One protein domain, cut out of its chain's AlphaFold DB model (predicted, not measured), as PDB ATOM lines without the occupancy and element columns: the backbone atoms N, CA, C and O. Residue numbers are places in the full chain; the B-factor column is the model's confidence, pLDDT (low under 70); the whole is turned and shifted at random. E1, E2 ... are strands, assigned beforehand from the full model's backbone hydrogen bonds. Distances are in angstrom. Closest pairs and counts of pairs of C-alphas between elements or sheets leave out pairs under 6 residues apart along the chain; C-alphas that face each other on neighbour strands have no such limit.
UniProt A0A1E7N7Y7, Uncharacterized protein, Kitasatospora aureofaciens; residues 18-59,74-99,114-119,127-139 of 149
ATOM      1  N   ALA A  18     178.050 156.385 193.580       78.19
ATOM      2  CA  ALA A  18     177.410 155.721 194.699       78.19
ATOM      3  C   ALA A  18     178.350 154.641 195.215       78.19
ATOM      4  O   ALA A  18     178.995 153.956 194.423       78.19
ATOM      5  N   GLN A  19     178.406 154.480 196.535       82.38
ATOM      6  CA  GLN A  19     179.130 153.357 197.137       82.38
ATOM      7  C   GLN A  19     178.362 152.027 197.023       82.38
ATOM      8  O   GLN A  19     178.946 150.963 197.209       82.38
ATOM      9  N   GLY A  20     177.071 152.085 196.679       83.00
ATOM     10  CA  GLY A  20     176.253 150.924 196.335       83.00
ATOM     11  C   GLY A  20     176.443 150.453 194.889       83.00
ATOM     12  O   GLY A  20     177.048 151.126 194.056       83.00
ATOM     13  N   THR A  21     175.877 149.292 194.564       90.19
ATOM     14  CA  THR A  21     175.864 148.747 193.202       90.19
ATOM     15  C   THR A  21     174.742 149.390 192.395       90.19
ATOM     16  O   THR A  21     173.577 149.321 192.781       90.19
ATOM     17  N   CYS A  22     175.068 150.022 191.266       89.25
ATOM     18  CA  CYS A  22     174.081 150.719 190.440       89.25
ATOM     19  C   CYS A  22     173.891 150.064 189.074       89.25
ATOM     20  O   CYS A  22     174.850 149.660 188.418       89.25
ATOM     21  N   THR A  23     172.645 150.036 188.610       90.00
ATOM     22  CA  THR A  23     172.269 149.665 187.243       90.00
ATOM     23  C   THR A  23     171.454 150.783 186.607       90.00
ATOM     24  O   THR A  23     170.758 151.535 187.293       90.00
ATOM     25  N   VAL A  24     171.555 150.925 185.286       86.69
ATOM     26  CA  VAL A  24     170.833 151.951 184.527       86.69
ATOM     27  C   VAL A  24     169.923 151.266 183.520       86.69
ATOM     28  O   VAL A  24     170.379 150.449 182.723       86.69
ATOM     29  N   SER A  25     168.642 151.622 183.540       86.12
ATOM     30  CA  SER A  25     167.647 151.176 182.568       86.12
ATOM     31  C   SER A  25     166.879 152.387 182.044       86.12
ATOM     32  O   SER A  25     166.069 153.002 182.743       86.12
ATOM     33  N   GLY A  26     167.184 152.783 180.805       85.88
ATOM     34  CA  GLY A  26     166.627 153.989 180.195       85.88
ATOM     35  C   GLY A  26     166.952 155.255 181.010       85.88
ATOM     36  O   GLY A  26     168.127 155.531 181.252       85.88
ATOM     37  N   PRO A  27     165.951 156.066 181.412       82.44
ATOM     38  CA  PRO A  27     166.172 157.276 182.208       82.44
ATOM     39  C   PRO A  27     166.357 157.003 183.709       82.44
ATOM     40  O   PRO A  27     166.535 157.955 184.472       82.44
ATOM     41  N   THR A  28     166.273 155.746 184.139       84.62
ATOM     42  CA  THR A  28     166.258 155.364 185.548       84.62
ATOM     43  C   THR A  28     167.591 154.741 185.946       84.62
ATOM     44  O   THR A  28     168.082 153.834 185.279       84.62
ATOM     45  N   THR A  29     168.171 155.220 187.045       88.31
ATOM     46  CA  THR A  29     169.321 154.604 187.719       88.31
ATOM     47  C   THR A  29     168.852 154.020 189.041       88.31
ATOM     48  O   THR A  29     168.289 154.751 189.850       88.31
ATOM     49  N   THR A  30     169.102 152.737 189.275       89.62
ATOM     50  CA  THR A  30     168.772 152.059 190.532       89.62
ATOM     51  C   THR A  30     170.058 151.627 191.209       89.62
ATOM     52  O   THR A  30     170.828 150.870 190.623       89.62
ATOM     53  N   CYS A  31     170.281 152.106 192.428       91.81
ATOM     54  CA  CYS A  31     171.426 151.776 193.263       91.81
ATOM     55  C   CYS A  31     170.979 150.981 194.489       91.81
ATOM     56  O   CYS A  31     170.022 151.362 195.162       91.81
ATOM     57  N   THR A  32     171.683 149.895 194.788       91.62
ATOM     58  CA  THR A  32     171.442 149.035 195.944       91.62
ATOM     59  C   THR A  32     172.642 149.093 196.885       91.62
ATOM     60  O   THR A  32     173.783 148.899 196.474       91.62
ATOM     61  N   PHE A  33     172.384 149.359 198.159       86.19
ATOM     62  CA  PHE A  33     173.390 149.534 199.201       86.19
ATOM     63  C   PHE A  33     173.253 148.397 200.197       86.19
ATOM     64  O   PHE A  33     172.198 148.262 200.812       86.19
ATOM     65  N   ALA A  34     174.291 147.579 200.338       84.69
ATOM     66  CA  ALA A  34     174.337 146.512 201.332       84.69
ATOM     67  C   ALA A  34     174.907 147.035 202.658       84.69
ATOM     68  O   ALA A  34     175.552 148.081 202.695       84.69
ATOM     69  N   PHE A  35     174.705 146.298 203.749       78.00
ATOM     70  CA  PHE A  35     175.358 146.606 205.019       78.00
ATOM     71  C   PHE A  35     176.889 146.554 204.887       78.00
ATOM     72  O   PHE A  35     177.445 145.521 204.517       78.00
ATOM     73  N   THR A  36     177.566 147.646 205.244       75.56
ATOM     74  CA  THR A  36     179.040 147.744 205.278       75.56
ATOM     75  C   THR A  36     179.594 147.916 206.694       75.56
ATOM     76  O   THR A  36     180.800 147.788 206.895       75.56
ATOM     77  N   GLY A  37     178.737 148.216 207.677       70.88
ATOM     78  CA  GLY A  37     179.152 148.630 209.021       70.88
ATOM     79  C   GLY A  37     179.613 150.088 209.122       70.88
ATOM     80  O   GLY A  37     180.134 150.473 210.167       70.88
ATOM     81  N   ALA A  38     179.432 150.885 208.065       72.69
ATOM     82  CA  ALA A  38     179.733 152.313 208.030       72.69
ATOM     83  C   ALA A  38     178.729 153.072 207.144       72.69
ATOM     84  O   ALA A  38     178.099 152.473 206.267       72.69
ATOM     85  N   GLU A  39     178.638 154.388 207.346       79.25
ATOM     86  CA  GLU A  39     177.866 155.293 206.488       79.25
ATOM     87  C   GLU A  39     178.305 155.146 205.023       79.25
ATOM     88  O   GLU A  39     179.498 155.091 204.708       79.25
ATOM     89  N   GLN A  40     177.331 155.083 204.118       84.50
ATOM     90  CA  GLN A  40     177.549 155.087 202.673       84.50
ATOM     91  C   GLN A  40     176.999 156.368 202.056       84.50
ATOM     92  O   GLN A  40     176.174 157.063 202.642       84.50
ATOM     93  N   THR A  41     177.420 156.677 200.831       86.44
ATOM     94  CA  THR A  41     176.974 157.894 200.142       86.44
ATOM     95  C   THR A  41     176.439 157.632 198.739       86.44
ATOM     96  O   THR A  41     176.867 156.715 198.027       86.44
ATOM     97  N   PHE A  42     175.491 158.482 198.342       87.19
ATOM     98  CA  PHE A  42     174.923 158.581 197.002       87.19
ATOM     99  C   PHE A  42     174.961 160.033 196.526       87.19
ATOM    100  O   PHE A  42     174.339 160.911 197.123       87.19
ATOM    101  N   THR A  43     175.653 160.297 195.422       89.12
ATOM    102  CA  THR A  43     175.662 161.616 194.784       89.12
ATOM    103  C   THR A  43     174.564 161.707 193.731       89.12
ATOM    104  O   THR A  43     174.533 160.932 192.772       89.12
ATOM    105  N   VAL A  44     173.684 162.700 193.875       87.38
ATOM    106  CA  VAL A  44     172.546 162.928 192.979       87.38
ATOM    107  C   VAL A  44     173.035 163.242 191.554       87.38
ATOM    108  O   VAL A  44     173.738 164.241 191.349       87.38
ATOM    109  N   PRO A  45     172.648 162.440 190.542       86.19
ATOM    110  CA  PRO A  45     173.089 162.650 189.167       86.19
ATOM    111  C   PRO A  45     172.513 163.917 188.533       86.19
ATOM    112  O   PRO A  45     171.451 164.424 188.899       86.19
ATOM    113  N   SER A  46     173.176 164.397 187.481       84.38
ATOM    114  CA  SER A  46     172.693 165.556 186.722       84.38
ATOM    115  C   SER A  46     171.287 165.341 186.131       84.38
ATOM    116  O   SER A  46     171.036 164.406 185.360       84.38
ATOM    117  N   GLY A  47     170.365 166.261 186.430       85.00
ATOM    118  CA  GLY A  47     168.983 166.217 185.931       85.00
ATOM    119  C   GLY A  47     168.040 165.311 186.731       85.00
ATOM    120  O   GLY A  47     166.925 165.049 186.273       85.00
ATOM    121  N   VAL A  48     168.477 164.842 187.900       88.12
ATOM    122  CA  VAL A  48     167.641 164.169 188.899       88.12
ATOM    123  C   VAL A  48     167.226 165.196 189.950       88.12
ATOM    124  O   VAL A  48     168.070 165.899 190.494       88.12
ATOM    125  N   THR A  49     165.924 165.285 190.222       89.88
ATOM    126  CA  THR A  49     165.350 166.186 191.246       89.88
ATOM    127  C   THR A  49     164.567 165.437 192.319       89.88
ATOM    128  O   THR A  49     164.056 166.045 193.258       89.88
ATOM    129  N   GLN A  50     164.422 164.124 192.151       87.25
ATOM    130  CA  GLN A  50     163.787 163.242 193.112       87.25
ATOM    131  C   GLN A  50     164.440 161.863 193.071       87.25
ATOM    132  O   GLN A  50     164.900 161.435 192.008       87.25
ATOM    133  N   VAL A  51     164.420 161.166 194.200       88.88
ATOM    134  CA  VAL A  51     164.721 159.735 194.270       88.88
ATOM    135  C   VAL A  51     163.603 159.012 195.000       88.88
ATOM    136  O   VAL A  51     163.080 159.513 195.995       88.88
ATOM    137  N   ASP A  52     163.246 157.837 194.504       90.38
ATOM    138  CA  ASP A  52     162.394 156.893 195.212       90.38
ATOM    139  C   ASP A  52     163.296 155.979 196.042       90.38
ATOM    140  O   ASP A  52     164.271 155.425 195.533       90.38
ATOM    141  N   VAL A  53     163.008 155.862 197.332       88.06
ATOM    142  CA  VAL A  53     163.813 155.109 198.291       88.06
ATOM    143  C   VAL A  53     162.978 153.975 198.852       88.06
ATOM    144  O   VAL A  53     161.838 154.184 199.259       88.06
ATOM    145  N   THR A  54     163.577 152.793 198.930       85.69
ATOM    146  CA  THR A  54     163.092 151.673 199.733       85.69
ATOM    147  C   THR A  54     164.186 151.289 200.716       85.69
ATOM    148  O   THR A  54     165.244 150.799 200.325       85.69
ATOM    149  N   ALA A  55     163.929 151.505 202.001       81.56
ATOM    150  CA  ALA A  55     164.809 151.127 203.092       81.56
ATOM    151  C   ALA A  55     164.272 149.865 203.771       81.56
ATOM    152  O   ALA A  55     163.098 149.800 204.136       81.56
ATOM    153  N   ILE A  56     165.128 148.860 203.954       80.25
ATOM    154  CA  ILE A  56     164.795 147.637 204.685       80.25
ATOM    155  C   ILE A  56     165.630 147.632 205.968       80.25
ATOM    156  O   ILE A  56     166.805 147.267 205.954       80.25
ATOM    157  N   GLY A  57     165.029 148.071 207.076       72.56
ATOM    158  CA  GLY A  57     165.680 148.128 208.390       72.56
ATOM    159  C   GLY A  57     165.962 146.735 208.939       72.56
ATOM    160  O   GLY A  57     165.318 145.790 208.493       72.56
ATOM    161  N   ALA A  58     166.904 146.595 209.881       70.69
ATOM    162  CA  ALA A  58     167.320 145.328 210.490       70.69
ATOM    163  C   ALA A  58     166.327 144.723 211.492       70.69
ATOM    164  O   ALA A  58     165.429 145.398 211.969       70.69
ATOM    165  N   ALA A  59     166.441 143.417 211.767       71.56
ATOM    166  CA  ALA A  59     165.726 142.800 212.883       71.56
ATOM    167  C   ALA A  59     166.483 143.132 214.170       71.56
ATOM    168  O   ALA A  59     167.708 143.256 214.148       71.56
ATOM    169  N   ALA A  74     161.546 146.546 209.482       73.31
ATOM    170  CA  ALA A  74     160.505 147.106 208.635       73.31
ATOM    171  C   ALA A  74     161.044 147.440 207.240       73.31
ATOM    172  O   ALA A  74     162.210 147.804 207.082       73.31
ATOM    173  N   GLN A  75     160.171 147.357 206.240       82.00
ATOM    174  CA  GLN A  75     160.388 147.999 204.951       82.00
ATOM    175  C   GLN A  75     159.642 149.332 204.951       82.00
ATOM    176  O   GLN A  75     158.446 149.371 205.237       82.00
ATOM    177  N   VAL A  76     160.344 150.409 204.616       78.88
ATOM    178  CA  VAL A  76     159.777 151.749 204.463       78.88
ATOM    179  C   VAL A  76     160.127 152.251 203.075       78.88
ATOM    180  O   VAL A  76     161.271 152.126 202.640       78.88
ATOM    181  N   SER A  77     159.149 152.830 202.386       83.19
ATOM    182  CA  SER A  77     159.355 153.439 201.076       83.19
ATOM    183  C   SER A  77     158.888 154.887 201.074       83.19
ATOM    184  O   SER A  77     157.910 155.227 201.740       83.19
ATOM    185  N   GLY A  78     159.570 155.736 200.313       82.62
ATOM    186  CA  GLY A  78     159.215 157.145 200.179       82.62
ATOM    187  C   GLY A  78     159.950 157.827 199.033       82.62
ATOM    188  O   GLY A  78     160.971 157.338 198.557       82.62
ATOM    189  N   THR A  79     159.435 158.975 198.602       87.06
ATOM    190  CA  THR A  79     160.053 159.795 197.554       87.06
ATOM    191  C   THR A  79     160.673 161.037 198.181       87.06
ATOM    192  O   THR A  79     159.979 161.845 198.798       87.06
ATOM    193  N   VAL A  80     161.978 161.224 197.989       85.50
ATOM    194  CA  VAL A  80     162.684 162.450 198.373       85.50
ATOM    195  C   VAL A  80     162.680 163.386 197.172       85.50
ATOM    196  O   VAL A  80     163.145 163.006 196.101       85.50
ATOM    197  N   THR A  81     162.147 164.597 197.326       90.12
ATOM    198  CA  THR A  81     162.033 165.600 196.251       90.12
ATOM    199  C   THR A  81     162.887 166.836 196.543       90.12
ATOM    200  O   THR A  81     163.437 166.971 197.632       90.12
ATOM    201  N   GLY A  82     163.024 167.737 195.565       88.12
ATOM    202  CA  GLY A  82     163.783 168.984 195.732       88.12
ATOM    203  C   GLY A  82     165.303 168.806 195.671       88.12
ATOM    204  O   GLY A  82     166.040 169.647 196.173       88.12
ATOM    205  N   LEU A  83     165.774 167.713 195.066       87.62
ATOM    206  CA  LEU A  83     167.197 167.402 194.996       87.62
ATOM    207  C   LEU A  83     167.917 168.237 193.939       87.62
ATOM    208  O   LEU A  83     167.366 168.542 192.877       87.62
ATOM    209  N   SER A  84     169.179 168.540 194.223       89.69
ATOM    210  CA  SER A  84     170.083 169.238 193.310       89.69
ATOM    211  C   SER A  84     171.173 168.307 192.785       89.69
ATOM    212  O   SER A  84     171.637 167.412 193.487       89.69
ATOM    213  N   ALA A  85     171.620 168.527 191.549       88.19
ATOM    214  CA  ALA A  85     172.738 167.775 190.981       88.19
ATOM    215  C   ALA A  85     174.007 167.962 191.831       88.19
ATOM    216  O   ALA A  85     174.335 169.086 192.208       88.19
ATOM    217  N   GLY A  86     174.717 166.871 192.119       86.81
ATOM    218  CA  GLY A  86     175.908 166.884 192.973       86.81
ATOM    219  C   GLY A  86     175.614 166.894 194.477       86.81
ATOM    220  O   GLY A  86     176.545 166.774 195.270       86.81
ATOM    221  N   GLN A  87     174.345 166.986 194.889       87.25
ATOM    222  CA  GLN A  87     173.969 166.817 196.289       87.25
ATOM    223  C   GLN A  87     174.368 165.418 196.770       87.25
ATOM    224  O   GLN A  87     174.125 164.429 196.078       87.25
ATOM    225  N   THR A  88     174.965 165.340 197.957       87.62
ATOM    226  CA  THR A  88     175.291 164.063 198.601       87.62
ATOM    227  C   THR A  88     174.158 163.671 199.537       87.62
ATOM    228  O   THR A  88     173.737 164.468 200.375       87.62
ATOM    229  N   LEU A  89     173.654 162.455 199.362       87.44
ATOM    230  CA  LEU A  89     172.743 161.784 200.277       87.44
ATOM    231  C   LEU A  89     173.532 160.731 201.053       87.44
ATOM    232  O   LEU A  89     174.340 160.006 200.466       87.44
ATOM    233  N   TYR A  90     173.276 160.651 202.353       84.38
ATOM    234  CA  TYR A  90     173.870 159.663 203.245       84.38
ATOM    235  C   TYR A  90     172.935 158.464 203.373       84.38
ATOM    236  O   TYR A  90     171.711 158.616 203.431       84.38
ATOM    237  N   VAL A  91     173.513 157.271 203.340       83.31
ATOM    238  CA  VAL A  91     172.803 155.997 203.310       83.31
ATOM    239  C   VAL A  91     173.273 155.162 204.484       83.31
ATOM    240  O   VAL A  91     174.409 154.689 204.509       83.31
ATOM    241  N   GLU A  92     172.354 154.941 205.416       77.94
ATOM    242  CA  GLU A  92     172.563 154.066 206.557       77.94
ATOM    243  C   GLU A  92     171.820 152.755 206.347       77.94
ATOM    244  O   GLU A  92     170.601 152.722 206.150       77.94
ATOM    245  N   VAL A  93     172.569 151.656 206.372       76.94
ATOM    246  CA  VAL A  93     172.019 150.313 206.213       76.94
ATOM    247  C   VAL A  93     172.172 149.584 207.535       76.94
ATOM    248  O   VAL A  93     173.261 149.523 208.096       76.94
ATOM    249  N   GLY A  94     171.072 149.022 208.035       68.88
ATOM    250  CA  GLY A  94     171.065 148.247 209.269       68.88
ATOM    251  C   GLY A  94     171.648 146.847 209.081       68.88
ATOM    252  O   GLY A  94     171.297 146.146 208.131       68.88
ATOM    253  N   GLY A  95     172.502 146.406 210.002       67.44
ATOM    254  CA  GLY A  95     173.041 145.043 210.015       67.44
ATOM    255  C   GLY A  95     172.120 144.070 210.753       67.44
ATOM    256  O   GLY A  95     171.497 144.458 211.727       67.44
ATOM    257  N   THR A  96     172.010 142.809 210.326       64.75
ATOM    258  CA  THR A  96     171.335 141.759 211.110       64.75
ATOM    259  C   THR A  96     172.087 141.419 212.408       64.75
ATOM    260  O   THR A  96     173.309 141.533 212.465       64.75
ATOM    261  N   PRO A  97     171.387 140.991 213.470       61.41
ATOM    262  CA  PRO A  97     172.055 140.567 214.694       61.41
ATOM    263  C   PRO A  97     172.878 139.296 214.437       61.41
ATOM    264  O   PRO A  97     172.462 138.417 213.677       61.41
ATOM    265  N   THR A  98     174.025 139.173 215.100       58.06
ATOM    266  CA  THR A  98     174.860 137.966 215.063       58.06
ATOM    267  C   THR A  98     174.993 137.358 216.455       58.06
ATOM    268  O   THR A  98     174.808 138.027 217.468       58.06
ATOM    269  N   LEU A  99     175.289 136.056 216.502       53.91
ATOM    270  CA  LEU A  99     175.520 135.303 217.742       53.91
ATOM    271  C   LEU A  99     176.945 135.492 218.290       53.91
ATOM    272  O   LEU A  99     177.417 134.648 219.050       53.91
ATOM    273  N   PHE A 114     171.212 147.347 213.778       50.09
ATOM    274  CA  PHE A 114     171.084 148.803 213.696       50.09
ATOM    275  C   PHE A 114     169.722 149.146 213.075       50.09
ATOM    276  O   PHE A 114     169.449 148.831 211.912       50.09
ATOM    277  N   ASN A 115     168.847 149.754 213.875       46.31
ATOM    278  CA  ASN A 115     167.661 150.426 213.370       46.31
ATOM    279  C   ASN A 115     168.108 151.798 212.854       46.31
ATOM    280  O   ASN A 115     169.089 152.350 213.339       46.31
ATOM    281  N   ILE A 116     167.400 152.342 211.868       44.66
ATOM    282  CA  ILE A 116     167.709 153.613 211.178       44.66
ATOM    283  C   ILE A 116     167.559 154.883 212.053       44.66
ATOM    284  O   ILE A 116     167.347 155.971 211.536       44.66
ATOM    285  N   ASP A 117     167.698 154.747 213.371       34.06
ATOM    286  CA  ASP A 117     167.841 155.817 214.359       34.06
ATOM    287  C   ASP A 117     168.591 155.240 215.576       34.06
ATOM    288  O   ASP A 117     168.005 154.512 216.374       34.06
ATOM    289  N   ALA A 118     169.913 155.448 215.630       30.69
ATOM    290  CA  ALA A 118     170.744 155.553 216.840       30.69
ATOM    291  C   ALA A 118     172.234 155.494 216.457       30.69
ATOM    292  O   ALA A 118     172.800 154.435 216.181       30.69
ATOM    293  N   SER A 119     172.877 156.656 216.464       40.28
ATOM    294  CA  SER A 119     174.323 156.832 216.346       40.28
ATOM    295  C   SER A 119     175.083 156.101 217.463       40.28
ATOM    296  O   SER A 119     174.707 156.238 218.622       40.28
ATOM    297  N   VAL A 127     178.505 140.991 209.641       37.09
ATOM    298  CA  VAL A 127     177.039 140.959 209.606       37.09
ATOM    299  C   VAL A 127     176.594 140.724 208.152       37.09
ATOM    300  O   VAL A 127     177.267 141.194 207.235       37.09
ATOM    301  N   ARG A 128     175.503 139.978 207.918       40.41
ATOM    302  CA  ARG A 128     175.004 139.651 206.567       40.41
ATOM    303  C   ARG A 128     173.662 140.318 206.240       40.41
ATOM    304  O   ARG A 128     172.742 140.309 207.055       40.41
ATOM    305  N   ASP A 129     173.618 140.859 205.022       49.38
ATOM    306  CA  ASP A 129     172.505 141.307 204.174       49.38
ATOM    307  C   ASP A 129     171.291 141.983 204.817       49.38
ATOM    308  O   ASP A 129     170.344 141.329 205.257       49.38
ATOM    309  N   ARG A 130     171.268 143.317 204.684       56.97
ATOM    310  CA  ARG A 130     170.077 144.095 204.303       56.97
ATOM    311  C   ARG A 130     170.451 145.156 203.287       56.97
ATOM    312  O   ARG A 130     171.630 145.472 203.141       56.97
ATOM    313  N   TYR A 131     169.433 145.654 202.589       49.97
ATOM    314  CA  TYR A 131     169.595 146.531 201.446       49.97
ATOM    315  C   TYR A 131     168.779 147.814 201.597       49.97
ATOM    316  O   TYR A 131     167.601 147.768 201.959       49.97
ATOM    317  N   ALA A 132     169.385 148.948 201.261       60.72
ATOM    318  CA  ALA A 132     168.654 150.142 200.858       60.72
ATOM    319  C   ALA A 132     168.681 150.237 199.330       60.72
ATOM    320  O   ALA A 132     169.709 149.975 198.707       60.72
ATOM    321  N   VAL A 133     167.558 150.584 198.712       69.00
ATOM    322  CA  VAL A 133     167.452 150.787 197.264       69.00
ATOM    323  C   VAL A 133     167.082 152.240 197.015       69.00
ATOM    324  O   VAL A 133     166.088 152.721 197.552       69.00
ATOM    325  N   ALA A 134     167.873 152.931 196.198       72.62
ATOM    326  CA  ALA A 134     167.577 154.273 195.718       72.62
ATOM    327  C   ALA A 134     167.400 154.237 194.200       72.62
ATOM    328  O   ALA A 134     168.285 153.791 193.470       72.62
ATOM    329  N   GLN A 135     166.263 154.725 193.722       74.75
ATOM    330  CA  GLN A 135     165.940 154.832 192.311       74.75
ATOM    331  C   GLN A 135     165.851 156.308 191.916       74.75
ATOM    332  O   GLN A 135     164.987 157.051 192.370       74.75
ATOM    333  N   ALA A 136     166.754 156.740 191.044       76.31
ATOM    334  CA  ALA A 136     166.824 158.091 190.516       76.31
ATOM    335  C   ALA A 136     166.291 158.125 189.082       76.31
ATOM    336  O   ALA A 136     166.805 157.430 188.205       76.31
ATOM    337  N   VAL A 137     165.288 158.965 188.818       72.62
ATOM    338  CA  VAL A 137     164.744 159.159 187.467       72.62
ATOM    339  C   VAL A 137     165.232 160.487 186.909       72.62
ATOM    340  O   VAL A 137     164.959 161.559 187.457       72.62
ATOM    341  N   ARG A 138     165.934 160.434 185.777       66.81
ATOM    342  CA  ARG A 138     166.330 161.631 185.040       66.81
ATOM    343  C   ARG A 138     165.116 162.187 184.307       66.81
ATOM    344  O   ARG A 138     164.541 161.517 183.445       66.81
ATOM    345  N   ARG A 139     164.725 163.432 184.591       63.31
ATOM    346  CA  ARG A 139     163.682 164.082 183.783       63.31
ATOM    347  C   ARG A 139     164.242 164.332 182.383       63.31
ATOM    348  O   ARG A 139     165.327 164.896 182.236       63.31
TER     349      ARG A 139
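What this domain is: This is residues 18 to 59, 74 to 99, 114 to 119 and 127 to 139 of the 149 residues of an uncharacterized protein of Kitasatospora aureofaciens (UniProt A0A1E7N7Y7). Picture a twisted wall of five antiparallel strands, E1, E2, E7, E4 and E5, with a small two-strand sheet, E3 and E6, over part of one face; the two sheets are only partly face to face. No named element covers the wall's other face, and residues 92 to 99 run away from E6 toward one extremity of the long axis. The printed part has 87 residues, with seven named strands, E1 to E7 in chain order, and no named helix; the class is all strand. The whole is compact, with a radius of gyration of the C-alphas of 13.1 A, yet elongated in outline, spanning 46 by 24 by 20 A.

How they stand to each other: Begin at E7, residues 131 to 138, an inner strand of the five-strand sheet. On one side find E2, residues 28 to 34, antiparallel at 163 degrees, where N 31 and O 134 are 2.8 A apart, within hydrogen-bond range. On the other side find E4, residues 48 to 56, antiparallel at 162 degrees, with N 135 and O 52 at 2.8 A. Beyond E2 comes the edge strand E1, residues 21 to 25; the two form a hairpin, with N 23 and O 30 at 2.8 A. Beyond E4 comes the other edge strand, E5, residues 75 to 81, antiparallel at 168 degrees, with N 53 and O 78 at 2.8 A. From edge to edge the strands' lines turn by 63 degrees. Now look at E3, residues 40 to 43, and E6, residues 88 to 91, antiparallel at 149 degrees, with N 42 and O 89 at 2.9 A. The closest C-alphas of E6 and E7 are those of Val 91 and Ala 132, 7.6 A apart. Those of E2 and E3 are Phe 33 and Gln 40, 7.8 A apart. E6 is apart from E4, and E1 is apart from E5.

Where its parts are: Find C-alpha 21 at (175.864, 148.747, 193.202), where E1 begins and runs 13.7 A. E2 runs 19.8 A and E5 19.7 A. E4, the longest strand with nine residues, starts at C-alpha 48, (167.641, 164.169, 188.899), and runs 23.0 A. E3 spans 10.4 A and E6 9.7 A. E7 runs 22.5 A to C-alpha 138 at (166.330, 161.631, 185.040).

The domain as a whole: The C-alphas of Leu 99 and Arg 139 are the two farthest apart, 46.1 A. Look for three cuts: C-alphas 59 and 74 are 8.0 A apart, 99 and 114 are 14.8 A apart, and 119 and 127 are 17.5 A apart. Of the links printed whole, E1 to E2, E2 to E3 and E3 to E4 are tight, and E5 to E6 is short. The mean pLDDT of the printed part is 76.2; it is under 70 at residues 94 to 99, 114 to 119, 127 to 133 and 138 to 139.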